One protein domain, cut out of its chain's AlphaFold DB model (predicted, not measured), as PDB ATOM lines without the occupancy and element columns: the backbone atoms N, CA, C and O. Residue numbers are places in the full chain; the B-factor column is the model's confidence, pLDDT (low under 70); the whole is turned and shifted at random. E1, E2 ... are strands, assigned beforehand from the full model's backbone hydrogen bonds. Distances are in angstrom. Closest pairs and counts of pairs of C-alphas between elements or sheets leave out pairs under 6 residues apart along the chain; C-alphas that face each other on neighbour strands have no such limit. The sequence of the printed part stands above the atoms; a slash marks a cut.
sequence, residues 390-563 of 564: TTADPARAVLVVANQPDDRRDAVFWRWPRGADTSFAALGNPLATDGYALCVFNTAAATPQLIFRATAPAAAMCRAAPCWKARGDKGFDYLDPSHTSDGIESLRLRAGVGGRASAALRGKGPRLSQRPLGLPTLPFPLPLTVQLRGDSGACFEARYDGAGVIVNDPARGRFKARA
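What this domain is: This is residues 390 to 563 of the 564 residues of an uncharacterized protein of Deltaproteobacteria bacterium (UniProt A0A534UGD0). Two sheets lie face to face as a sandwich with crossed strands: a wide, nearly flat sheet of eight strands, with a smaller, twisted sheet of four covering the middle of one of its faces. The wide sheet's edge strands, E5 and E11, reach beyond the small sheet, and long loops join the two layers. The printed part has 174 residues, with no named helix and twelve named strands, E1 to E12 in chain order; the orders across are E5 E6 E7 E8 E2 E1 E12 E11 and E4 E3 E9 E10, both antiparallel throughout. The class is all strand, though under half of the residues, 75, are in named elements. The whole is compact, with a radius of gyration of the C-alphas of 15.4 A and spans of 44 by 37 by 26 A.

Where its parts are: E1 is residues 398 to 402, its first C-alpha at (31.659, 84.627, 139.901). E2, residues 411 to 419, is 23.9 A long. E3, residues 436 to 442, measures 19.6 A and E4, residues 449 to 456, 20.9 A; E4 bends by 55 degrees at residue 452. E5 is residues 468 to 470, E6 475 to 479, E7 488 to 494, and E8 501 to 508, 24.6 A long. E9 is residues 528 to 534, 19.3 A long, E10 539 to 544, E11 549 to 553, and E12 558 to 562, ending with C-alpha 562 at (34.884, 82.627, 137.328).

How they stand to each other: In the large sheet, E5 E6 E7 E8 form a meander, each strand the antiparallel neighbour of the one before. N 469 of E5 and O 477 of E6 are 2.8 A apart, and N 478 of E6 and O 491 of E7 2.8 A. E8 and E2 stand at 178 degrees, with N 505 and O 414 at 2.9 A. E1 and E2 are a hairpin, with N 400 and O 413 at 2.8 A. In the small sheet, N 439 of E3 and O 531 of E9 are 2.8 A apart. The strands of the two sheets stand at 79 degrees. Between the sheets, the closest C-alphas of E2 and E10 are those of Trp 416 and Ala 542, 7.3 A apart. Those of E4 and E7 are Ala 456 and Ile 488, 7.0 A apart. E3 and E7 are near each other, with 5 pairs of C-alphas within 10 A.

The domain as a whole: The C-alphas farthest apart are those of Ala 446 and Ala 464, at 45.1 A. The printed part has no cut. The links E2 to E3, E4 to E5 and E8 to E9 are long, with 16, 11 and 19 residues. The mean pLDDT of the printed part is 93.0, and no printed residue is under 70.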
ATOM      1  N   THR A 390      38.404  97.142 139.084       93.62
ATOM      2  CA  THR A 390      38.620  95.695 138.981       93.62
ATOM      3  C   THR A 390      38.867  95.055 140.348       93.62
ATOM      4  O   THR A 390      39.131  95.719 141.358       93.62
ATOM      5  N   THR A 391      38.711  93.734 140.407       92.75
ATOM      6  CA  THR A 391      39.016  92.945 141.603       92.75
ATOM      7  C   THR A 391      40.483  92.525 141.609       92.75
ATOM      8  O   THR A 391      41.028  92.121 140.586       92.75
ATOM      9  N   ALA A 392      41.113  92.543 142.785       91.81
ATOM     10  CA  ALA A 392      42.453  91.993 142.983       91.81
ATOM     11  C   ALA A 392      42.481  90.446 142.990       91.81
ATOM     12  O   ALA A 392      43.552  89.852 143.083       91.81
ATOM     13  N   ASP A 393      41.320  89.781 142.943       91.94
ATOM     14  CA  ASP A 393      41.198  88.318 142.896       91.94
ATOM     15  C   ASP A 393      40.087  87.885 141.910       91.94
ATOM     16  O   ASP A 393      39.004  87.454 142.340       91.94
ATOM     17  N   PRO A 394      40.335  87.996 140.584       92.38
ATOM     18  CA  PRO A 394      39.361  87.674 139.533       92.38
ATOM     19  C   PRO A 394      38.760  86.271 139.668       92.38
ATOM     20  O   PRO A 394      37.543  86.105 139.604       92.38
ATOM     21  N   ALA A 395      39.564  85.270 140.034       92.81
ATOM     22  CA  ALA A 395      39.111  83.886 140.187       92.81
ATOM     23  C   ALA A 395      38.033  83.677 141.279       92.81
ATOM     24  O   ALA A 395      37.417  82.601 141.362       92.81
ATOM     25  N   ARG A 396      37.808  84.671 142.155       95.19
ATOM     26  CA  ARG A 396      36.727  84.689 143.156       95.19
ATOM     27  C   ARG A 396      35.523  85.537 142.760       95.19
ATOM     28  O   ARG A 396      34.507  85.444 143.477       95.19
ATOM     29  N   ALA A 397      35.627  86.331 141.699       97.31
ATOM     30  CA  ALA A 397      34.480  86.938 141.052       97.31
ATOM     31  C   ALA A 397      33.758  85.868 140.226       97.31
ATOM     32  O   ALA A 397      34.378  85.088 139.507       97.31
ATOM     33  N   VAL A 398      32.450  85.739 140.439       98.25
ATOM     34  CA  VAL A 398      31.659  84.627 139.901       98.25
ATOM     35  C   VAL A 398      30.371  85.171 139.321       98.25
ATOM     36  O   VAL A 398      29.646  85.882 140.020       98.25
ATOM     37  N   LEU A 399      30.065  84.747 138.097       98.50
ATOM     38  CA  LEU A 399      28.760  84.901 137.472       98.50
ATOM     39  C   LEU A 399      28.084  83.532 137.400       98.50
ATOM     40  O   LEU A 399      28.676  82.551 136.946       98.50
ATOM     41  N   VAL A 400      26.841  83.468 137.860       98.31
ATOM     42  CA  VAL A 400      25.948  82.321 137.692       98.31
ATOM     43  C   VAL A 400      24.648  82.826 137.100       98.31
ATOM     44  O   VAL A 400      24.041  83.744 137.647       98.31
ATOM     45  N   VAL A 401      24.211  82.191 136.022       98.06
ATOM     46  CA  VAL A 401      22.924  82.447 135.381       98.06
ATOM     47  C   VAL A 401      22.192  81.122 135.218       98.06
ATOM     48  O   VAL A 401      22.784  80.107 134.847       98.06
ATOM     49  N   ALA A 402      20.903  81.126 135.524       96.88
ATOM     50  CA  ALA A 402      19.980  80.062 135.189       96.88
ATOM     51  C   ALA A 402      18.792  80.683 134.453       96.88
ATOM     52  O   ALA A 402      18.104  81.515 135.036       96.88
ATOM     53  N   ASN A 403      18.592  80.271 133.203       94.50
ATOM     54  CA  ASN A 403      17.431  80.595 132.380       94.50
ATOM     55  C   ASN A 403      16.711  79.271 132.099       94.50
ATOM     56  O   ASN A 403      17.266  78.400 131.431       94.50
ATOM     57  N   GLN A 404      15.581  79.042 132.750       93.81
ATOM     58  CA  GLN A 404      14.887  77.762 132.810       93.81
ATOM     59  C   GLN A 404      13.550  77.857 132.067       93.81
ATOM     60  O   GLN A 404      12.933  78.907 132.088       93.81
ATOM     61  N   PRO A 405      13.017  76.747 131.517       90.56
ATOM     62  CA  PRO A 405      11.705  76.768 130.856       90.56
ATOM     63  C   PRO A 405      10.537  77.234 131.745       90.56
ATOM     64  O   PRO A 405       9.498  77.644 131.246       90.56
ATOM     65  N   ASP A 406      10.680  77.091 133.066       92.31
ATOM     66  CA  ASP A 406       9.786  77.688 134.059       92.31
ATOM     67  C   ASP A 406      10.483  78.922 134.627       92.31
ATOM     68  O   ASP A 406      11.297  78.792 135.547       92.31
ATOM     69  N   ASP A 407      10.141  80.100 134.102       90.12
ATOM     70  CA  ASP A 407      10.765  81.388 134.435       90.12
ATOM     71  C   ASP A 407      10.737  81.708 135.944       90.12
ATOM     72  O   ASP A 407      11.521  82.503 136.463       90.12
ATOM     73  N   ARG A 408       9.868  81.052 136.730       92.31
ATOM     74  CA  ARG A 408       9.882  81.152 138.204       92.31
ATOM     75  C   ARG A 408      11.175  80.622 138.823       92.31
ATOM     76  O   ARG A 408      11.463  80.925 139.982       92.31
ATOM     77  N   ARG A 409      11.930  79.815 138.079       94.44
ATOM     78  CA  ARG A 409      13.204  79.203 138.479       94.44
ATOM     79  C   ARG A 409      14.414  79.950 137.937       94.44
ATOM     80  O   ARG A 409      15.539  79.524 138.220       94.44
ATOM     81  N   ASP A 410      14.197  81.038 137.210       96.56
ATOM     82  CA  ASP A 410      15.280  81.867 136.714       96.56
ATOM     83  C   ASP A 410      16.048  82.499 137.858       96.56
ATOM     84  O   ASP A 410      15.498  82.836 138.913       96.56
ATOM     85  N   ALA A 411      17.353  82.633 137.657       98.00
ATOM     86  CA  ALA A 411      18.231  83.204 138.653       98.00
ATOM     87  C   ALA A 411      19.458  83.846 138.022       98.00
ATOM     88  O   ALA A 411      20.089  83.291 137.123       98.00
ATOM     89  N   VAL A 412      19.872  84.966 138.605       98.31
ATOM     90  CA  VAL A 412      21.186  85.558 138.375       98.31
ATOM     91  C   VAL A 412      21.887  85.737 139.713       98.31
ATOM     92  O   VAL A 412      21.298  86.155 140.711       98.31
ATOM     93  N   PHE A 413      23.167  85.398 139.755       98.56
ATOM     94  CA  PHE A 413      24.033  85.698 140.880       98.56
ATOM     95  C   PHE A 413      25.367  86.197 140.363       98.56
ATOM     96  O   PHE A 413      26.074  85.484 139.652       98.56
ATOM     97  N   TRP A 414      25.730  87.398 140.789       98.69
ATOM     98  CA  TRP A 414      27.028  87.977 140.513       98.69
ATOM     99  C   TRP A 414      27.700  88.372 141.818       98.69
ATOM    100  O   TRP A 414      27.078  88.941 142.720       98.69
ATOM    101  N   ARG A 415      28.983  88.041 141.945       98.06
ATOM    102  CA  ARG A 415      29.799  88.410 143.099       98.06
ATOM    103  C   ARG A 415      31.115  88.990 142.628       98.06
ATOM    104  O   ARG A 415      31.806  88.350 141.846       98.06
ATOM    105  N   TRP A 416      31.498  90.103 143.234       97.81
ATOM    106  CA  TRP A 416      32.747  90.811 143.011       97.81
ATOM    107  C   TRP A 416      33.408  91.122 144.365       97.81
ATOM    108  O   TRP A 416      32.993  92.038 145.078       97.81
ATOM    109  N   PRO A 417      34.347  90.280 144.827       97.25
ATOM    110  CA  PRO A 417      35.046  90.478 146.096       97.25
ATOM    111  C   PRO A 417      36.389  91.190 145.893       97.25
ATOM    112  O   PRO A 417      36.905  91.211 144.785       97.25
ATOM    113  N   ARG A 418      37.018  91.659 146.977       95.44
ATOM    114  CA  ARG A 418      38.408  92.158 146.961       95.44
ATOM    115  C   ARG A 418      38.661  93.253 145.929       95.44
ATOM    116  O   ARG A 418      39.647  93.215 145.200       95.44
ATOM    117  N   GLY A 419      37.743  94.205 145.883       92.75
ATOM    118  CA  GLY A 419      37.839  95.369 145.026       92.75
ATOM    119  C   GLY A 419      38.996  96.291 145.367       92.75
ATOM    120  O   GLY A 419      39.489  96.286 146.501       92.75
ATOM    121  N   ALA A 420      39.366  97.114 144.388       92.19
ATOM    122  CA  ALA A 420      40.193  98.293 144.602       92.19
ATOM    123  C   ALA A 420      39.601  99.218 145.684       92.19
ATOM    124  O   ALA A 420      38.407  99.166 146.000       92.19
ATOM    125  N   ASP A 421      40.453 100.064 146.256       94.12
ATOM    126  CA  ASP A 421      40.078 100.988 147.322       94.12
ATOM    127  C   ASP A 421      38.908 101.879 146.883       94.12
ATOM    128  O   ASP A 421      39.019 102.679 145.960       94.12
ATOM    129  N   THR A 422      37.763 101.716 147.547       94.50
ATOM    130  CA  THR A 422      36.517 102.417 147.213       94.50
ATOM    131  C   THR A 422      36.038 103.178 148.440       94.50
ATOM    132  O   THR A 422      35.771 102.573 149.484       94.50
ATOM    133  N   SER A 423      35.933 104.503 148.337       94.69
ATOM    134  CA  SER A 423      35.377 105.337 149.406       94.69
ATOM    135  C   SER A 423      33.854 105.194 149.470       94.69
ATOM    136  O   SER A 423      33.212 104.799 148.499       94.69
ATOM    137  N   PHE A 424      33.246 105.524 150.612       95.12
ATOM    138  CA  PHE A 424      31.784 105.517 150.730       95.12
ATOM    139  C   PHE A 424      31.121 106.511 149.767       95.12
ATOM    140  O   PHE A 424      30.131 106.168 149.133       95.12
ATOM    141  N   ALA A 425      31.704 107.703 149.604       93.56
ATOM    142  CA  ALA A 425      31.204 108.723 148.683       93.56
ATOM    143  C   ALA A 425      31.263 108.276 147.211       93.56
ATOM    144  O   ALA A 425      30.377 108.621 146.438       93.56
ATOM    145  N   ALA A 426      32.254 107.459 146.836       93.56
ATOM    146  CA  ALA A 426      32.361 106.906 145.485       93.56
ATOM    147  C   ALA A 426      31.237 105.914 145.136       93.56
ATOM    148  O   ALA A 426      31.094 105.553 143.974       93.56
ATOM    149  N   LEU A 427      30.442 105.463 146.116       95.19
ATOM    150  CA  LEU A 427      29.251 104.640 145.880       95.19
ATOM    151  C   LEU A 427      28.003 105.468 145.517       95.19
ATOM    152  O   LEU A 427      26.948 104.879 145.279       95.19
ATOM    153  N   GLY A 428      28.087 106.799 145.514       94.06
ATOM    154  CA  GLY A 428      26.931 107.660 145.271       94.06
ATOM    155  C   GLY A 428      25.869 107.589 146.372       94.06
ATOM    156  O   GLY A 428      26.122 107.144 147.498       94.06
ATOM    157  N   ASN A 429      24.659 108.034 146.045       93.44
ATOM    158  CA  ASN A 429      23.506 108.095 146.932       93.44
ATOM    159  C   ASN A 429      22.284 107.339 146.363       93.44
ATOM    160  O   ASN A 429      21.307 107.948 145.909       93.44
ATOM    161  N   PRO A 430      22.259 106.000 146.473       95.12
ATOM    162  CA  PRO A 430      21.134 105.200 145.993       95.12
ATOM    163  C   PRO A 430      19.841 105.372 146.799       95.12
ATOM    164  O   PRO A 430      18.774 104.912 146.393       95.12
ATOM    165  N   LEU A 431      19.904 106.065 147.942       92.69
ATOM    166  CA  LEU A 431      18.718 106.407 148.723       92.69
ATOM    167  C   LEU A 431      17.880 107.512 148.067       92.69
ATOM    168  O   LEU A 431      16.721 107.662 148.445       92.69
ATOM    169  N   ALA A 432      18.449 108.275 147.128       87.38
ATOM    170  CA  ALA A 432      17.779 109.417 146.513       87.38
ATOM    171  C   ALA A 432      17.963 109.468 144.993       87.38
ATOM    172  O   ALA A 432      16.976 109.502 144.268       87.38
ATOM    173  N   THR A 433      19.208 109.475 144.517       82.50
ATOM    174  CA  THR A 433      19.538 109.931 143.157       82.50
ATOM    175  C   THR A 433      20.196 108.875 142.283       82.50
ATOM    176  O   THR A 433      20.096 108.972 141.069       82.50
ATOM    177  N   ASP A 434      20.847 107.869 142.872       86.88
ATOM    178  CA  ASP A 434      21.747 106.981 142.126       86.88
ATOM    179  C   ASP A 434      21.208 105.559 141.979       86.88
ATOM    180  O   ASP A 434      21.272 104.742 142.902       86.88
ATOM    181  N   GLY A 435      20.679 105.235 140.804       91.44
ATOM    182  CA  GLY A 435      20.337 103.871 140.448       91.44
ATOM    183  C   GLY A 435      21.594 103.039 140.231       91.44
ATOM    184  O   GLY A 435      22.692 103.562 140.046       91.44
ATOM    185  N   TYR A 436      21.429 101.721 140.272       96.44
ATOM    186  CA  TYR A 436      22.475 100.773 139.908       96.44
ATOM    187  C   TYR A 436      21.960  99.791 138.870       96.44
ATOM    188  O   TYR A 436      20.854  99.281 139.017       96.44
ATOM    189  N   ALA A 437      22.775  99.433 137.882       96.50
ATOM    190  CA  ALA A 437      22.452  98.370 136.940       96.50
ATOM    191  C   ALA A 437      23.600  97.370 136.795       96.50
ATOM    192  O   ALA A 437      24.771  97.744 136.705       96.50
ATOM    193  N   LEU A 438      23.258  96.081 136.778       98.38
ATOM    194  CA  LEU A 438      24.167  95.019 136.360       98.38
ATOM    195  C   LEU A 438      24.072  94.869 134.847       98.38
ATOM    196  O   LEU A 438      23.017  94.509 134.337       98.38
ATOM    197  N   CYS A 439      25.180  95.108 134.166       97.25
ATOM    198  CA  CYS A 439      25.330  95.088 132.722       97.25
ATOM    199  C   CYS A 439      26.231  93.915 132.335       97.25
ATOM    200  O   CYS A 439      27.329  93.773 132.876       97.25
ATOM    201  N   VAL A 440      25.795  93.077 131.401       97.44
ATOM    202  CA  VAL A 440      26.607  92.006 130.814       97.44
ATOM    203  C   VAL A 440      26.734  92.299 129.333       97.44
ATOM    204  O   VAL A 440      25.736  92.322 128.613       97.44
ATOM    205  N   PHE A 441      27.967  92.501 128.893       96.50
ATOM    206  CA  PHE A 441      28.298  92.771 127.506       96.50
ATOM    207  C   PHE A 441      28.983  91.560 126.885       96.50
ATOM    208  O   PHE A 441      29.908  91.003 127.478       96.50
ATOM    209  N   ASN A 442      28.561  91.190 125.680       94.12
ATOM    210  CA  ASN A 442      29.352  90.376 124.774       94.12
ATOM    211  C   ASN A 442      30.423  91.265 124.136       94.12
ATOM    212  O   ASN A 442      30.098  92.226 123.440       94.12
ATOM    213  N   THR A 443      31.691  90.946 124.375       92.69
ATOM    214  CA  THR A 443      32.843  91.700 123.861       92.69
ATOM    215  C   THR A 443      33.672  90.882 122.871       92.69
ATOM    216  O   THR A 443      34.851  91.155 122.665       92.69
ATOM    217  N   ALA A 444      33.061  89.868 122.248       88.75
ATOM    218  CA  ALA A 444      33.695  89.073 121.199       88.75
ATOM    219  C   ALA A 444      33.816  89.814 119.859       88.75
ATOM    220  O   ALA A 444      34.744  89.549 119.097       88.75
ATOM    221  N   ALA A 445      32.878  90.718 119.565       78.88
ATOM    222  CA  ALA A 445      32.874  91.527 118.350       78.88
ATOM    223  C   ALA A 445      33.619  92.857 118.552       78.88
ATOM    224  O   ALA A 445      33.846  93.288 119.682       78.88
ATOM    225  N   ALA A 446      33.960  93.525 117.442       76.81
ATOM    226  CA  ALA A 446      34.578  94.854 117.462       76.81
ATOM    227  C   ALA A 446      33.696  95.894 118.176       76.81
ATOM    228  O   ALA A 446      34.214  96.737 118.904       76.81
ATOM    229  N   THR A 447      32.374  95.779 118.022       82.38
ATOM    230  CA  THR A 447      31.384  96.578 118.750       82.38
ATOM    231  C   THR A 447      30.787  95.741 119.883       82.38
ATOM    232  O   THR A 447      30.139  94.724 119.606       82.38
ATOM    233  N   PRO A 448      30.987  96.121 121.158       87.38
ATOM    234  CA  PRO A 448      30.377  95.435 122.289       87.38
ATOM    235  C   PRO A 448      28.848  95.427 122.209       87.38
ATOM    236  O   PRO A 448      28.235  96.444 121.906       87.38
ATOM    237  N   GLN A 449      28.227  94.301 122.549       89.31
ATOM    238  CA  GLN A 449      26.769  94.180 122.595       89.31
ATOM    239  C   GLN A 449      26.298  93.994 124.033       89.31
ATOM    240  O   GLN A 449      26.755  93.085 124.724       89.31
ATOM    241  N   LEU A 450      25.362  94.821 124.496       92.12
ATOM    242  CA  LEU A 450      24.695  94.616 125.782       92.12
ATOM    243  C   LEU A 450      23.706  93.453 125.653       92.12
ATOM    244  O   LEU A 450      22.721  93.559 124.932       92.12
ATOM    245  N   ILE A 451      23.962  92.348 126.354       90.62
ATOM    246  CA  ILE A 451      23.143  91.129 126.259       90.62
ATOM    247  C   ILE A 451      22.270  90.898 127.493       90.62
ATOM    248  O   ILE A 451      21.266  90.206 127.413       90.62
ATOM    249  N   PHE A 452      22.617  91.482 128.641       93.50
ATOM    250  CA  PHE A 452      21.764  91.456 129.827       93.50
ATOM    251  C   PHE A 452      21.928  92.737 130.635       93.50
ATOM    252  O   PHE A 452      23.045  93.197 130.871       93.50
ATOM    253  N   ARG A 453      20.808  93.279 131.106       94.25
ATOM    254  CA  ARG A 453      20.756  94.401 132.045       94.25
ATOM    255  C   ARG A 453      19.820  94.043 133.182       94.25
ATOM    256  O   ARG A 453      18.801  93.429 132.920       94.25
ATOM    257  N   ALA A 454      20.098  94.444 134.415       92.56
ATOM    258  CA  ALA A 454      19.104  94.444 135.490       92.56
ATOM    259  C   ALA A 454      19.316  95.646 136.406       92.56
ATOM    260  O   ALA A 454      20.423  95.823 136.916       92.56
ATOM    261  N   THR A 455      18.264  96.429 136.634       92.81
ATOM    262  CA  THR A 455      18.336  97.725 137.316       92.81
ATOM    263  C   THR A 455      17.704  97.694 138.708       92.81
ATOM    264  O   THR A 455      16.592  97.210 138.904       92.81
ATOM    265  N   ALA A 456      18.417  98.252 139.683       94.81
ATOM    266  CA  ALA A 456      17.960  98.611 141.019       94.81
ATOM    267  C   ALA A 456      17.805 100.147 141.076       94.81
ATOM    268  O   ALA A 456      18.811 100.846 141.232       94.81
ATOM    269  N   PRO A 457      16.582 100.692 140.929       88.06
ATOM    270  CA  PRO A 457      16.374 102.135 140.812       88.06
ATOM    271  C   PRO A 457      16.725 102.892 142.099       88.06
ATOM    272  O   PRO A 457      16.568 102.357 143.203       88.06
ATOM    273  N   ALA A 458      17.159 104.147 141.962       87.75
ATOM    274  CA  ALA A 458      17.347 105.060 143.089       87.75
ATOM    275  C   ALA A 458      16.033 105.274 143.844       87.75
ATOM    276  O   ALA A 458      14.961 105.242 143.241       87.75
ATOM    277  N   ALA A 459      16.108 105.493 145.160       85.94
ATOM    278  CA  ALA A 459      14.949 105.822 146.001       85.94
ATOM    279  C   ALA A 459      13.751 104.850 145.882       85.94
ATOM    280  O   ALA A 459      12.635 105.176 146.290       85.94
ATOM    281  N   ALA A 460      13.970 103.648 145.336       83.00
ATOM    282  CA  ALA A 460      12.901 102.713 145.033       83.00
ATOM    283  C   ALA A 460      12.148 102.281 146.300       83.00
ATOM    284  O   ALA A 460      12.739 102.094 147.371       83.00
ATOM    285  N   MET A 461      10.841 102.059 146.149       86.56
ATOM    286  CA  MET A 461       9.966 101.523 147.190       86.56
ATOM    287  C   MET A 461       9.660 100.053 146.914       86.56
ATOM    288  O   MET A 461       9.059  99.702 145.903       86.56
ATOM    289  N   CYS A 462      10.049  99.190 147.846       84.06
ATOM    290  CA  CYS A 462       9.832  97.754 147.786       84.06
ATOM    291  C   CYS A 462       8.733  97.400 148.778       84.06
ATOM    292  O   CYS A 462       8.959  97.298 149.989       84.06
ATOM    293  N   ARG A 463       7.518  97.212 148.252       82.81
ATOM    294  CA  ARG A 463       6.273  97.129 149.032       82.81
ATOM    295  C   ARG A 463       5.976  98.475 149.706       82.81
ATOM    296  O   ARG A 463       5.709  99.443 149.014       82.81
ATOM    297  N   ALA A 464       6.027  98.538 151.035       86.56
ATOM    298  CA  ALA A 464       5.747  99.741 151.822       86.56
ATOM    299  C   ALA A 464       7.007 100.321 152.499       86.56
ATOM    300  O   ALA A 464       6.899 101.062 153.472       86.56
ATOM    301  N   ALA A 465       8.205  99.937 152.046       90.56
ATOM    302  CA  ALA A 465       9.467 100.401 152.614       90.56
ATOM    303  C   ALA A 465      10.493 100.716 151.515       90.56
ATOM    304  O   ALA A 465      10.453 100.080 150.460       90.56
ATOM    305  N   PRO A 466      11.458 101.619 151.765       92.69
ATOM    306  CA  PRO A 466      12.569 101.838 150.848       92.69
ATOM    307  C   PRO A 466      13.342 100.540 150.596       92.69
ATOM    308  O   PRO A 466      13.708  99.830 151.543       92.69
ATOM    309  N   CYS A 467      13.604 100.238 149.324       92.94
ATOM    310  CA  CYS A 467      14.404  99.082 148.924       92.94
ATOM    311  C   CYS A 467      15.842  99.205 149.433       92.94
ATOM    312  O   CYS A 467      16.458  98.216 149.835       92.94
ATOM    313  N   TRP A 468      16.367 100.430 149.418       97.81
ATOM    314  CA  TRP A 468      17.730 100.754 149.799       97.81
ATOM    315  C   TRP A 468      17.852 101.109 151.279       97.81
ATOM    316  O   TRP A 468      17.030 101.824 151.852       97.81
ATOM    317  N   LYS A 469      18.929 100.631 151.903       97.38
ATOM    318  CA  LYS A 469      19.310 100.940 153.282       97.38
ATOM    319  C   LYS A 469      20.811 101.175 153.368       97.38
ATOM    320  O   LYS A 469      21.602 100.329 152.944       97.38
ATOM    321  N   ALA A 470      21.211 102.284 153.983       96.81
ATOM    322  CA  ALA A 470      22.608 102.509 154.339       96.81
ATOM    323  C   ALA A 470      23.059 101.541 155.445       96.81
ATOM    324  O   ALA A 470      22.299 101.169 156.345       96.81
ATOM    325  N   ARG A 471      24.330 101.148 155.402       94.56
ATOM    326  CA  ARG A 471      25.010 100.344 156.425       94.56
ATOM    327  C   ARG A 471      26.064 101.192 157.131       94.56
ATOM    328  O   ARG A 471      27.245 100.849 157.132       94.56
ATOM    329  N   GLY A 472      25.622 102.305 157.717       91.19
ATOM    330  CA  GLY A 472      26.529 103.355 158.185       91.19
ATOM    331  C   GLY A 472      27.351 103.903 157.017       91.19
ATOM    332  O   GLY A 472      26.835 104.043 155.915       91.19
ATOM    333  N   ASP A 473      28.640 104.114 157.248       89.38
ATOM    334  CA  ASP A 473      29.646 104.549 156.269       89.38
ATOM    335  C   ASP A 473      30.279 103.387 155.476       89.38
ATOM    336  O   ASP A 473      31.253 103.565 154.747       89.38
ATOM    337  N   LYS A 474      29.749 102.165 155.616       92.69
ATOM    338  CA  LYS A 474      30.342 100.953 155.023       92.69
ATOM    339  C   LYS A 474      29.747 100.579 153.671       92.69
ATOM    340  O   LYS A 474      30.260  99.666 153.028       92.69
ATOM    341  N   GLY A 475      28.662 101.225 153.248       96.94
ATOM    342  CA  GLY A 475      27.996 101.000 151.961       96.94
ATOM    343  C   GLY A 475      26.483 100.838 152.086       96.94
ATOM    344  O   GLY A 475      25.880 101.284 153.063       96.94
ATOM    345  N   PHE A 476      25.872 100.167 151.109       98.38
ATOM    346  CA  PHE A 476      24.419 100.079 150.955       98.38
ATOM    347  C   PHE A 476      23.951  98.633 150.771       98.38
ATOM    348  O   PHE A 476      24.681  97.781 150.257       98.38
ATOM    349  N   ASP A 477      22.732  98.344 151.215       98.25
ATOM    350  CA  ASP A 477      22.001  97.124 150.880       98.25
ATOM    351  C   ASP A 477      20.683  97.502 150.192       98.25
ATOM    352  O   ASP A 477      19.953  98.358 150.680       98.25
ATOM    353  N   TYR A 478      20.379  96.817 149.099       98.19
ATOM    354  CA  TYR A 478      19.102  96.809 148.401       98.19
ATOM    355  C   TYR A 478      18.410  95.470 148.652       98.19
ATOM    356  O   TYR A 478      19.059  94.416 148.587       98.19
ATOM    357  N   LEU A 479      17.108  95.495 148.923       97.75
ATOM    358  CA  LEU A 479      16.291  94.299 149.100       97.75
ATOM    359  C   LEU A 479      14.901  94.497 148.493       97.75
ATOM    360  O   LEU A 479      14.126  95.318 148.982       97.75
ATOM    361  N   ASP A 480      14.571  93.661 147.514       95.50
ATOM    362  CA  ASP A 480      13.246  93.568 146.908       95.50
ATOM    363  C   ASP A 480      12.751  92.116 146.938       95.50
ATOM    364  O   ASP A 480      12.982  91.342 146.009       95.50
ATOM    365  N   PRO A 481      12.040  91.701 147.999       93.75
ATOM    366  CA  PRO A 481      11.542  90.332 148.113       93.75
ATOM    367  C   PRO A 481      10.429  89.995 147.112       93.75
ATOM    368  O   PRO A 481       9.990  88.849 147.058       93.75
ATOM    369  N   SER A 482       9.896  90.992 146.401       90.88
ATOM    370  CA  SER A 482       8.874  90.805 145.372       90.88
ATOM    371  C   SER A 482       9.478  90.788 143.960       90.88
ATOM    372  O   SER A 482       8.738  90.590 142.997       90.88
ATOM    373  N   HIS A 483      10.801  90.966 143.842       92.62
ATOM    374  CA  HIS A 483      11.568  90.960 142.593       92.62
ATOM    375  C   HIS A 483      11.026  91.953 141.552       92.62
ATOM    376  O   HIS A 483      11.107  91.715 140.347       92.62
ATOM    377  N   THR A 484      10.416  93.047 142.011       84.75
ATOM    378  CA  THR A 484       9.710  94.007 141.166       84.75
ATOM    379  C   THR A 484      10.628  94.793 140.243       84.75
ATOM    380  O   THR A 484      10.214  95.067 139.118       84.75
ATOM    381  N   SER A 485      11.856  95.087 140.678       86.19
ATOM    382  CA  SER A 485      12.852  95.793 139.865       86.19
ATOM    383  C   SER A 485      13.715  94.799 139.092       86.19
ATOM    384  O   SER A 485      14.657  94.227 139.641       86.19
ATOM    385  N   ASP A 486      13.356  94.542 137.833       89.88
ATOM    386  CA  ASP A 486      14.127  93.716 136.891       89.88
ATOM    387  C   ASP A 486      14.493  92.304 137.376       89.88
ATOM    388  O   ASP A 486      15.447  91.691 136.888       89.88
ATOM    389  N   GLY A 487      13.741  91.774 138.344       93.50
ATOM    390  CA  GLY A 487      14.012  90.484 138.965       93.50
ATOM    391  C   GLY A 487      15.099  90.512 140.046       93.50
ATOM    392  O   GLY A 487      15.417  89.459 140.597       93.50
ATOM    393  N   ILE A 488      15.685  91.668 140.375       97.19
ATOM    394  CA  ILE A 488      16.682  91.792 141.446       97.19
ATOM    395  C   ILE A 488      16.007  91.515 142.791       97.19
ATOM    396  O   ILE A 488      15.027  92.144 143.161       97.19
ATOM    397  N   GLU A 489      16.568  90.576 143.548       97.88
ATOM    398  CA  GLU A 489      16.146  90.229 144.906       97.88
ATOM    399  C   GLU A 489      16.973  91.008 145.930       97.88
ATOM    400  O   GLU A 489      16.456  91.520 146.921       97.88
ATOM    401  N   SER A 490      18.287  91.100 145.708       98.31
ATOM    402  CA  SER A 490      19.174  91.852 146.588       98.31
ATOM    403  C   SER A 490      20.414  92.354 145.866       98.31
ATOM    404  O   SER A 490      20.963  91.672 145.000       98.31
ATOM    405  N   LEU A 491      20.900  93.514 146.294       98.62
ATOM    406  CA  LEU A 491      22.192  94.055 145.897       98.62
ATOM    407  C   LEU A 491      22.917  94.567 147.143       98.62
ATOM    408  O   LEU A 491      22.332  95.179 148.031       98.62
ATOM    409  N   ARG A 492      24.204  94.262 147.246       98.50
ATOM    410  CA  ARG A 492      25.063  94.663 148.354       98.50
ATOM    411  C   ARG A 492      26.263  95.407 147.810       98.50
ATOM    412  O   ARG A 492      27.016  94.832 147.034       98.50
ATOM    413  N   LEU A 493      26.469  96.620 148.307       98.19
ATOM    414  CA  LEU A 493      27.619  97.467 148.015       98.19
ATOM    415  C   LEU A 493      28.405  97.690 149.301       98.19
ATOM    416  O   LEU A 493      27.826  98.001 150.350       98.19
ATOM    417  N   ARG A 494      29.721  97.505 149.253       97.56
ATOM    418  CA  ARG A 494      30.613  97.751 150.385       97.56
ATOM    419  C   ARG A 494      31.788  98.604 149.948       97.56
ATOM    420  O   ARG A 494      32.521  98.213 149.045       97.56
ATOM    421  N   ALA A 495      31.966  99.720 150.642       96.56
ATOM    422  CA  ALA A 495      33.165 100.536 150.575       96.56
ATOM    423  C   ALA A 495      34.273  99.898 151.423       96.56
ATOM    424  O   ALA A 495      34.013  99.121 152.349       96.56
ATOM    425  N   GLY A 496      35.520 100.237 151.124       95.00
ATOM    426  CA  GLY A 496      36.655  99.799 151.916       95.00
ATOM    427  C   GLY A 496      37.974  99.861 151.167       95.00
ATOM    428  O   GLY A 496      38.013  99.927 149.943       95.00
ATOM    429  N   VAL A 497      39.048  99.789 151.946       94.00
ATOM    430  CA  VAL A 497      40.436  99.782 151.474       94.00
ATOM    431  C   VAL A 497      41.088  98.419 151.696       94.00
ATOM    432  O   VAL A 497      40.610  97.627 152.518       94.00
ATOM    433  N   GLY A 498      42.175  98.135 150.983       92.31
ATOM    434  CA  GLY A 498      42.950  96.902 151.125       92.31
ATOM    435  C   GLY A 498      42.136  95.651 150.787       92.31
ATOM    436  O   GLY A 498      42.177  94.663 151.524       92.31
ATOM    437  N   GLY A 499      41.326  95.707 149.724       92.25
ATOM    438  CA  GLY A 499      40.503  94.578 149.276       92.25
ATOM    439  C   GLY A 499      39.228  94.347 150.098       92.25
ATOM    440  O   GLY A 499      38.660  93.253 150.068       92.25
ATOM    441  N   ARG A 500      38.773  95.339 150.871       94.62
ATOM    442  CA  ARG A 500      37.492  95.263 151.601       94.62
ATOM    443  C   ARG A 500      36.297  95.730 150.770       94.62
ATOM    444  O   ARG A 500      35.169  95.360 151.104       94.62
ATOM    445  N   ALA A 501      36.534  96.485 149.697       96.62
ATOM    446  CA  ALA A 501      35.491  96.842 148.749       96.62
ATOM    447  C   ALA A 501      34.902  95.580 148.102       96.62
ATOM    448  O   ALA A 501      35.622  94.630 147.773       96.62
ATOM    449  N   SER A 502      33.577  95.526 147.983       97.50
ATOM    450  CA  SER A 502      32.897  94.397 147.345       97.50
ATOM    451  C   SER A 502      31.490  94.744 146.881       97.50
ATOM    452  O   SER A 502      30.814  95.585 147.476       97.50
ATOM    453  N   ALA A 503      31.037  94.025 145.860       98.12
ATOM    454  CA  ALA A 503      29.688  94.092 145.334       98.12
ATOM    455  C   ALA A 503      29.117  92.680 145.146       98.12
ATOM    456  O   ALA A 503      29.837  91.729 144.823       98.12
ATOM    457  N   ALA A 504      27.822  92.507 145.388       98.31
ATOM    458  CA  ALA A 504      27.143  91.245 145.113       98.31
ATOM    459  C   ALA A 504      25.670  91.474 144.797       98.31
ATOM    460  O   ALA A 504      24.978  92.124 145.577       98.31
ATOM    461  N   LEU A 505      25.192  90.874 143.710       98.69
ATOM    462  CA  LEU A 505      23.810  90.958 143.260       98.69
ATOM    463  C   LEU A 505      23.203  89.561 143.146       98.69
ATOM    464  O   LEU A 505      23.850  88.617 142.685       98.69
ATOM    465  N   ARG A 506      21.947  89.434 143.570       98.69
ATOM    466  CA  ARG A 506      21.096  88.265 143.343       98.69
ATOM    467  C   ARG A 506      19.792  88.723 142.725       98.69
ATOM    468  O   ARG A 506      19.202  89.682 143.212       98.69
ATOM    469  N   GLY A 507      19.325  87.992 141.728       98.06
ATOM    470  CA  GLY A 507      17.982  88.127 141.191       98.06
ATOM    471  C   GLY A 507      17.343  86.766 140.977       98.06
ATOM    472  O   GLY A 507      18.055  85.763 140.853       98.06
ATOM    473  N   LYS A 508      16.009  86.736 140.951       96.81
ATOM    474  CA  LYS A 508      15.212  85.527 140.738       96.81
ATOM    475  C   LYS A 508      13.887  85.801 140.037       96.81
ATOM    476  O   LYS A 508      13.271  86.850 140.216       96.81
ATOM    477  N   GLY A 509      13.387  84.756 139.389       93.88
ATOM    478  CA  GLY A 509      12.026  84.688 138.883       93.88
ATOM    479  C   GLY A 509      11.830  85.400 137.544       93.88
ATOM    480  O   GLY A 509      12.785  85.903 136.952       93.88
ATOM    481  N   PRO A 510      10.572  85.493 137.087       88.12
ATOM    482  CA  PRO A 510      10.257  85.756 135.683       88.12
ATOM    483  C   PRO A 510      10.625  87.158 135.200       88.12
ATOM    484  O   PRO A 510      10.858  87.381 134.019       88.12
ATOM    485  N   ARG A 511      10.744  88.121 136.119       88.12
ATOM    486  CA  ARG A 511      11.156  89.492 135.785       88.12
ATOM    487  C   ARG A 511      12.636  89.605 135.399       88.12
ATOM    488  O   ARG A 511      13.073  90.686 135.015       88.12
ATOM    489  N   LEU A 512      13.405  88.515 135.482       92.12
ATOM    490  CA  LEU A 512      14.757  88.445 134.932       92.12
ATOM    491  C   LEU A 512      14.785  88.241 133.413       92.12
ATOM    492  O   LEU A 512      15.768  88.634 132.798       92.12
ATOM    493  N   SER A 513      13.762  87.623 132.826       84.38
ATOM    494  CA  SER A 513      13.754  87.101 131.449       84.38
ATOM    495  C   SER A 513      12.637  87.702 130.590       84.38
ATOM    496  O   SER A 513      12.857  87.977 129.416       84.38
ATOM    497  N   GLN A 514      11.474  88.010 131.169       80.19
ATOM    498  CA  GLN A 514      10.297  88.543 130.460       80.19
ATOM    499  C   GLN A 514      10.375  90.056 130.179       80.19
ATOM    500  O   GLN A 514       9.433  90.801 130.450       80.19
ATOM    501  N   ARG A 515      11.525  90.539 129.699       79.38
ATOM    502  CA  ARG A 515      11.754  91.958 129.388       79.38
ATOM    503  C   ARG A 515      12.909  92.153 128.402       79.38
ATOM    504  O   ARG A 515      13.769  91.275 128.306       79.38
ATOM    505  N   PRO A 516      12.997  93.317 127.732       73.56
ATOM    506  CA  PRO A 516      14.176  93.686 126.958       73.56
ATOM    507  C   PRO A 516      15.450  93.589 127.801       73.56
ATOM    508  O   PRO A 516      15.465  93.990 128.973       73.56
ATOM    509  N   LEU A 517      16.514  93.040 127.206       82.25
ATOM    510  CA  LEU A 517      17.785  92.758 127.885       82.25
ATOM    511  C   LEU A 517      17.620  91.874 129.141       82.25
ATOM    512  O   LEU A 517      18.394  91.989 130.097       82.25
ATOM    513  N   GLY A 518      16.584  91.031 129.159       86.31
ATOM    514  CA  GLY A 518      16.420  89.945 130.117       86.31
ATOM    515  C   GLY A 518      17.428  88.819 129.876       86.31
ATOM    516  O   GLY A 518      18.295  88.919 129.012       86.31
ATOM    517  N   LEU A 519      17.374  87.760 130.688       89.19
ATOM    518  CA  LEU A 519      18.315  86.645 130.592       89.19
ATOM    519  C   LEU A 519      18.344  86.073 129.162       89.19
ATOM    520  O   LEU A 519      17.318  85.569 128.703       89.19
ATOM    521  N   PRO A 520      19.508  86.090 128.482       83.94
ATOM    522  CA  PRO A 520      19.620  85.520 127.149       83.94
ATOM    523  C   PRO A 520      19.377  84.017 127.171       83.94
ATOM    524  O   PRO A 520      19.574  83.341 128.192       83.94
ATOM    525  N   THR A 521      19.026  83.470 126.013       82.94
ATOM    526  CA  THR A 521      19.165  82.037 125.777       82.94
ATOM    527  C   THR A 521      20.641  81.649 125.861       82.94
ATOM    528  O   THR A 521      21.544  82.412 125.520       82.94
ATOM    529  N   LEU A 522      20.899  80.461 126.398       87.56
ATOM    530  CA  LEU A 522      22.246  79.910 126.494       87.56
ATOM    531  C   LEU A 522      22.562  79.096 125.231       87.56
ATOM    532  O   LEU A 522      21.626  78.601 124.602       87.56
ATOM    533  N   PRO A 523      23.845  78.911 124.866       91.25
ATOM    534  CA  PRO A 523      25.044  79.324 125.595       91.25
ATOM    535  C   PRO A 523      25.354  80.822 125.467       91.25
ATOM    536  O   PRO A 523      25.047  81.443 124.458       91.25
ATOM    537  N   PHE A 524      26.016  81.398 126.473       90.69
ATOM    538  CA  PHE A 524      26.517  82.767 126.352       90.69
ATOM    539  C   PHE A 524      27.672  82.861 125.349       90.69
ATOM    540  O   PHE A 524      28.549  81.983 125.374       90.69
ATOM    541  N   PRO A 525      27.715  83.933 124.532       90.06
ATOM    542  CA  PRO A 525      28.903  84.282 123.768       90.06
ATOM    543  C   PRO A 525      30.024  84.704 124.728       90.06
ATOM    544  O   PRO A 525      29.766  85.218 125.815       90.06
ATOM    545  N   LEU A 526      31.276  84.447 124.356       93.56
ATOM    546  CA  LEU A 526      32.456  84.767 125.163       93.56
ATOM    547  C   LEU A 526      33.491  85.493 124.290       93.56
ATOM    548  O   LEU A 526      33.620  85.129 123.120       93.56
ATOM    549  N   PRO A 527      34.277  86.436 124.844       96.56
ATOM    550  CA  PRO A 527      34.304  86.847 126.249       96.56
ATOM    551  C   PRO A 527      33.128  87.748 126.656       96.56
ATOM    552  O   PRO A 527      32.497  88.412 125.835       96.56
ATOM    553  N   LEU A 528      32.854  87.762 127.961       96.94
ATOM    554  CA  LEU A 528      31.891  88.653 128.593       96.94
ATOM    555  C   LEU A 528      32.604  89.689 129.453       96.94
ATOM    556  O   LEU A 528      33.440  89.342 130.291       96.94
ATOM    557  N   THR A 529      32.175  90.940 129.343       97.69
ATOM    558  CA  THR A 529      32.491  91.988 130.316       97.69
ATOM    559  C   THR A 529      31.257  92.244 131.167       97.69
ATOM    560  O   THR A 529      30.203  92.600 130.645       97.69
ATOM    561  N   VAL A 530      31.365  92.055 132.483       98.12
ATOM    562  CA  VAL A 530      30.265  92.317 133.417       98.12
ATOM    563  C   VAL A 530      30.606  93.509 134.279       98.12
ATOM    564  O   VAL A 530      31.615  93.485 134.985       98.12
ATOM    565  N   GLN A 531      29.734  94.509 134.263       98.25
ATOM    566  CA  GLN A 531      29.879  95.724 135.047       98.25
ATOM    567  C   GLN A 531      28.648  95.942 135.918       98.25
ATOM    568  O   GLN A 531      27.521  95.849 135.444       98.25
ATOM    569  N   LEU A 532      28.851  96.260 137.191       98.38
ATOM    570  CA  LEU A 532      27.820  96.874 138.018       98.38
ATOM    571  C   LEU A 532      28.088  98.377 138.048       98.38
ATOM    572  O   LEU A 532      29.120  98.794 138.577       98.38
ATOM    573  N   ARG A 533      27.177  99.165 137.475       96.25
ATOM    574  CA  ARG A 533      27.330 100.613 137.283       96.25
ATOM    575  C   ARG A 533      26.295 101.376 138.091       96.25
ATOM    576  O   ARG A 533      25.149 100.942 138.138       96.25
ATOM    577  N   GLY A 534      26.706 102.474 138.713       92.31
ATOM    578  CA  GLY A 534      25.830 103.447 139.355       92.31
ATOM    579  C   GLY A 534      25.831 104.778 138.605       92.31
ATOM    580  O   GLY A 534      26.844 105.138 138.006       92.31
ATOM    581  N   ASP A 535      24.722 105.513 138.667       84.06
ATOM    582  CA  ASP A 535      24.509 106.722 137.847       84.06
ATOM    583  C   ASP A 535      25.504 107.872 138.149       84.06
ATOM    584  O   ASP A 535      25.850 108.657 137.266       84.06
ATOM    585  N   SER A 536      26.070 107.935 139.361       82.06
ATOM    586  CA  SER A 536      27.141 108.885 139.740       82.06
ATOM    587  C   SER A 536      28.564 108.423 139.404       82.06
ATOM    588  O   SER A 536      29.534 109.054 139.830       82.06
ATOM    589  N   GLY A 537      28.724 107.348 138.628       82.88
ATOM    590  CA  GLY A 537      30.026 106.881 138.136       82.88
ATOM    591  C   GLY A 537      30.672 105.759 138.953       82.88
ATOM    592  O   GLY A 537      31.796 105.359 138.656       82.88
ATOM    593  N   ALA A 538      29.982 105.206 139.955       92.50
ATOM    594  CA  ALA A 538      30.424 103.970 140.595       92.50
ATOM    595  C   ALA A 538      30.466 102.839 139.554       92.50
ATOM    596  O   ALA A 538      29.467 102.583 138.887       92.50
ATOM    597  N   CYS A 539      31.591 102.136 139.413       95.31
ATOM    598  CA  CYS A 539      31.718 101.058 138.434       95.31
ATOM    599  C   CYS A 539      32.579  99.911 138.969       95.31
ATOM    600  O   CYS A 539      33.715 100.136 139.395       95.31
ATOM    601  N   PHE A 540      32.054  98.684 138.898       97.25
ATOM    602  CA  PHE A 540      32.740  97.451 139.303       97.25
ATOM    603  C   PHE A 540      32.727  96.410 138.182       97.25
ATOM    604  O   PHE A 540      31.654  95.947 137.798       97.25
ATOM    605  N   GLU A 541      33.898  95.998 137.703       97.31
ATOM    606  CA  GLU A 541      34.061  95.119 136.543       97.31
ATOM    607  C   GLU A 541      34.657  93.753 136.899       97.31
ATOM    608  O   GLU A 541      35.581  93.628 137.711       97.31
ATOM    609  N   ALA A 542      34.158  92.721 136.219       97.31
ATOM    610  CA  ALA A 542      34.814  91.430 136.076       97.31
ATOM    611  C   ALA A 542      34.653  90.902 134.640       97.31
ATOM    612  O   ALA A 542      33.564  90.981 134.069       97.31
ATOM    613  N   ARG A 543      35.723  90.322 134.083       96.81
ATOM    614  CA  ARG A 543      35.745  89.737 132.733       96.81
ATOM    615  C   ARG A 543      35.720  88.218 132.803       96.81
ATOM    616  O   ARG A 543      36.391  87.628 133.640       96.81
ATOM    617  N   TYR A 544      34.938  87.589 131.938       97.00
ATOM    618  CA  TYR A 544      34.761  86.141 131.899       97.00
ATOM    619  C   TYR A 544      35.060  85.647 130.490       97.00
ATOM    620  O   TYR A 544      34.359  85.994 129.544       97.00
ATOM    621  N   ASP A 545      36.090  84.826 130.352       95.38
ATOM    622  CA  ASP A 545      36.484  84.219 129.087       95.38
ATOM    623  C   ASP A 545      36.269  82.696 129.110       95.38
ATOM    624  O   ASP A 545      35.747  82.126 130.075       95.38
ATOM    625  N   GLY A 546      36.668  82.024 128.028       92.62
ATOM    626  CA  GLY A 546      36.571  80.569 127.913       92.62
ATOM    627  C   GLY A 546      37.336  79.797 128.992       92.62
ATOM    628  O   GLY A 546      36.909  78.702 129.354       92.62
ATOM    629  N   ALA A 547      38.422  80.348 129.546       92.88
ATOM    630  CA  ALA A 547      39.224  79.671 130.564       92.88
ATOM    631  C   ALA A 547      38.533  79.669 131.937       92.88
ATOM    632  O   ALA A 547      38.689  78.729 132.719       92.88
ATOM    633  N   GLY A 548      37.741  80.705 132.226       93.50
ATOM    634  CA  GLY A 548      36.978  80.838 133.466       93.50
ATOM    635  C   GLY A 548      35.648  80.072 133.507       93.50
ATOM    636  O   GLY A 548      35.033  79.960 134.577       93.50
ATOM    637  N   VAL A 549      35.172  79.549 132.372       96.62
ATOM    638  CA  VAL A 549      33.853  78.907 132.253       96.62
ATOM    639  C   VAL A 549      33.848  77.514 132.880       96.62
ATOM    640  O   VAL A 549      34.629  76.634 132.538       96.62
ATOM    641  N   ILE A 550      32.909  77.300 133.801       97.25
ATOM    642  CA  ILE A 550      32.674  76.020 134.482       97.25
ATOM    643  C   ILE A 550      31.470  75.305 133.859       97.25
ATOM    644  O   ILE A 550      31.470  74.084 133.732       97.25
ATOM    645  N   VAL A 551      30.422  76.056 133.504       96.94
ATOM    646  CA  VAL A 551      29.218  75.555 132.824       96.94
ATOM    647  C   VAL A 551      28.758  76.612 131.824       96.94
ATOM    648  O   VAL A 551      28.661  77.780 132.187       96.94
ATOM    649  N   ASN A 552      28.440  76.205 130.598       95.88
ATOM    650  CA  ASN A 552      27.743  77.018 129.600       95.88
ATOM    651  C   ASN A 552      26.859  76.078 128.769       95.88
ATOM    652  O   ASN A 552      27.255  75.613 127.705       95.88
ATOM    653  N   ASP A 553      25.734  75.664 129.354       93.62
ATOM    654  CA  ASP A 553      24.939  74.526 128.890       93.62
ATOM    655  C   ASP A 553      23.531  74.986 128.462       93.62
ATOM    656  O   ASP A 553      22.716  75.306 129.338       93.62
ATOM    657  N   PRO A 554      23.231  75.007 127.145       88.69
ATOM    658  CA  PRO A 554      21.911  75.375 126.635       88.69
ATOM    659  C   PRO A 554      20.817  74.403 127.079       88.69
ATOM    660  O   PRO A 554      19.728  74.830 127.450       88.69
ATOM    661  N   ALA A 555      21.106  73.099 127.110       87.44
ATOM    662  CA  ALA A 555      20.114  72.072 127.423       87.44
ATOM    663  C   ALA A 555      19.675  72.126 128.891       87.44
ATOM    664  O   ALA A 555      18.530  71.827 129.222       87.44
ATOM    665  N   ARG A 556      20.590  72.515 129.786       88.38
ATOM    666  CA  ARG A 556      20.275  72.730 131.206       88.38
ATOM    667  C   ARG A 556      19.858  74.157 131.527       88.38
ATOM    668  O   ARG A 556      19.495  74.405 132.679       88.38
ATOM    669  N   GLY A 557      19.972  75.088 130.583       92.88
ATOM    670  CA  GLY A 557      19.703  76.497 130.832       92.88
ATOM    671  C   GLY A 557      20.579  77.067 131.953       92.88
ATOM    672  O   GLY A 557      20.091  77.811 132.804       92.88
ATOM    673  N   ARG A 558      21.857  76.659 132.029       96.12
ATOM    674  CA  ARG A 558      22.782  77.091 133.093       96.12
ATOM    675  C   ARG A 558      24.112  77.602 132.565       96.12
ATOM    676  O   ARG A 558      24.789  76.931 131.792       96.12
ATOM    677  N   PHE A 559      24.537  78.731 133.117       97.88
ATOM    678  CA  PHE A 559      25.867  79.293 132.960       97.88
ATOM    679  C   PHE A 559      26.522  79.514 134.322       97.88
ATOM    680  O   PHE A 559      25.887  79.937 135.294       97.88
ATOM    681  N   LYS A 560      27.817  79.227 134.405       97.94
ATOM    682  CA  LYS A 560      28.653  79.504 135.565       97.94
ATOM    683  C   LYS A 560      30.084  79.735 135.113       97.94
ATOM    684  O   LYS A 560      30.688  78.832 134.540       97.94
ATOM    685  N   ALA A 561      30.650  80.873 135.485       98.00
ATOM    686  CA  ALA A 561      32.048  81.185 135.225       98.00
ATOM    687  C   ALA A 561      32.694  81.910 136.410       98.00
ATOM    688  O   ALA A 561      32.019  82.544 137.228       98.00
ATOM    689  N   ARG A 562      34.014  81.780 136.507       97.62
ATOM    690  CA  ARG A 562      34.884  82.627 137.328       97.62
ATOM    691  C   ARG A 562      35.543  83.654 136.422       97.62
ATOM    692  O   ARG A 562      35.794  83.342 135.262       97.62
ATOM    693  N   ALA A 563      35.791  84.848 136.940       94.56
ATOM    694  CA  ALA A 563      36.494  85.856 136.167       94.56
ATOM    695  C   ALA A 563      37.980  85.500 136.038       94.56
ATOM    696  O   ALA A 563      38.517  84.765 136.881       94.56
TER     697      ALA A 563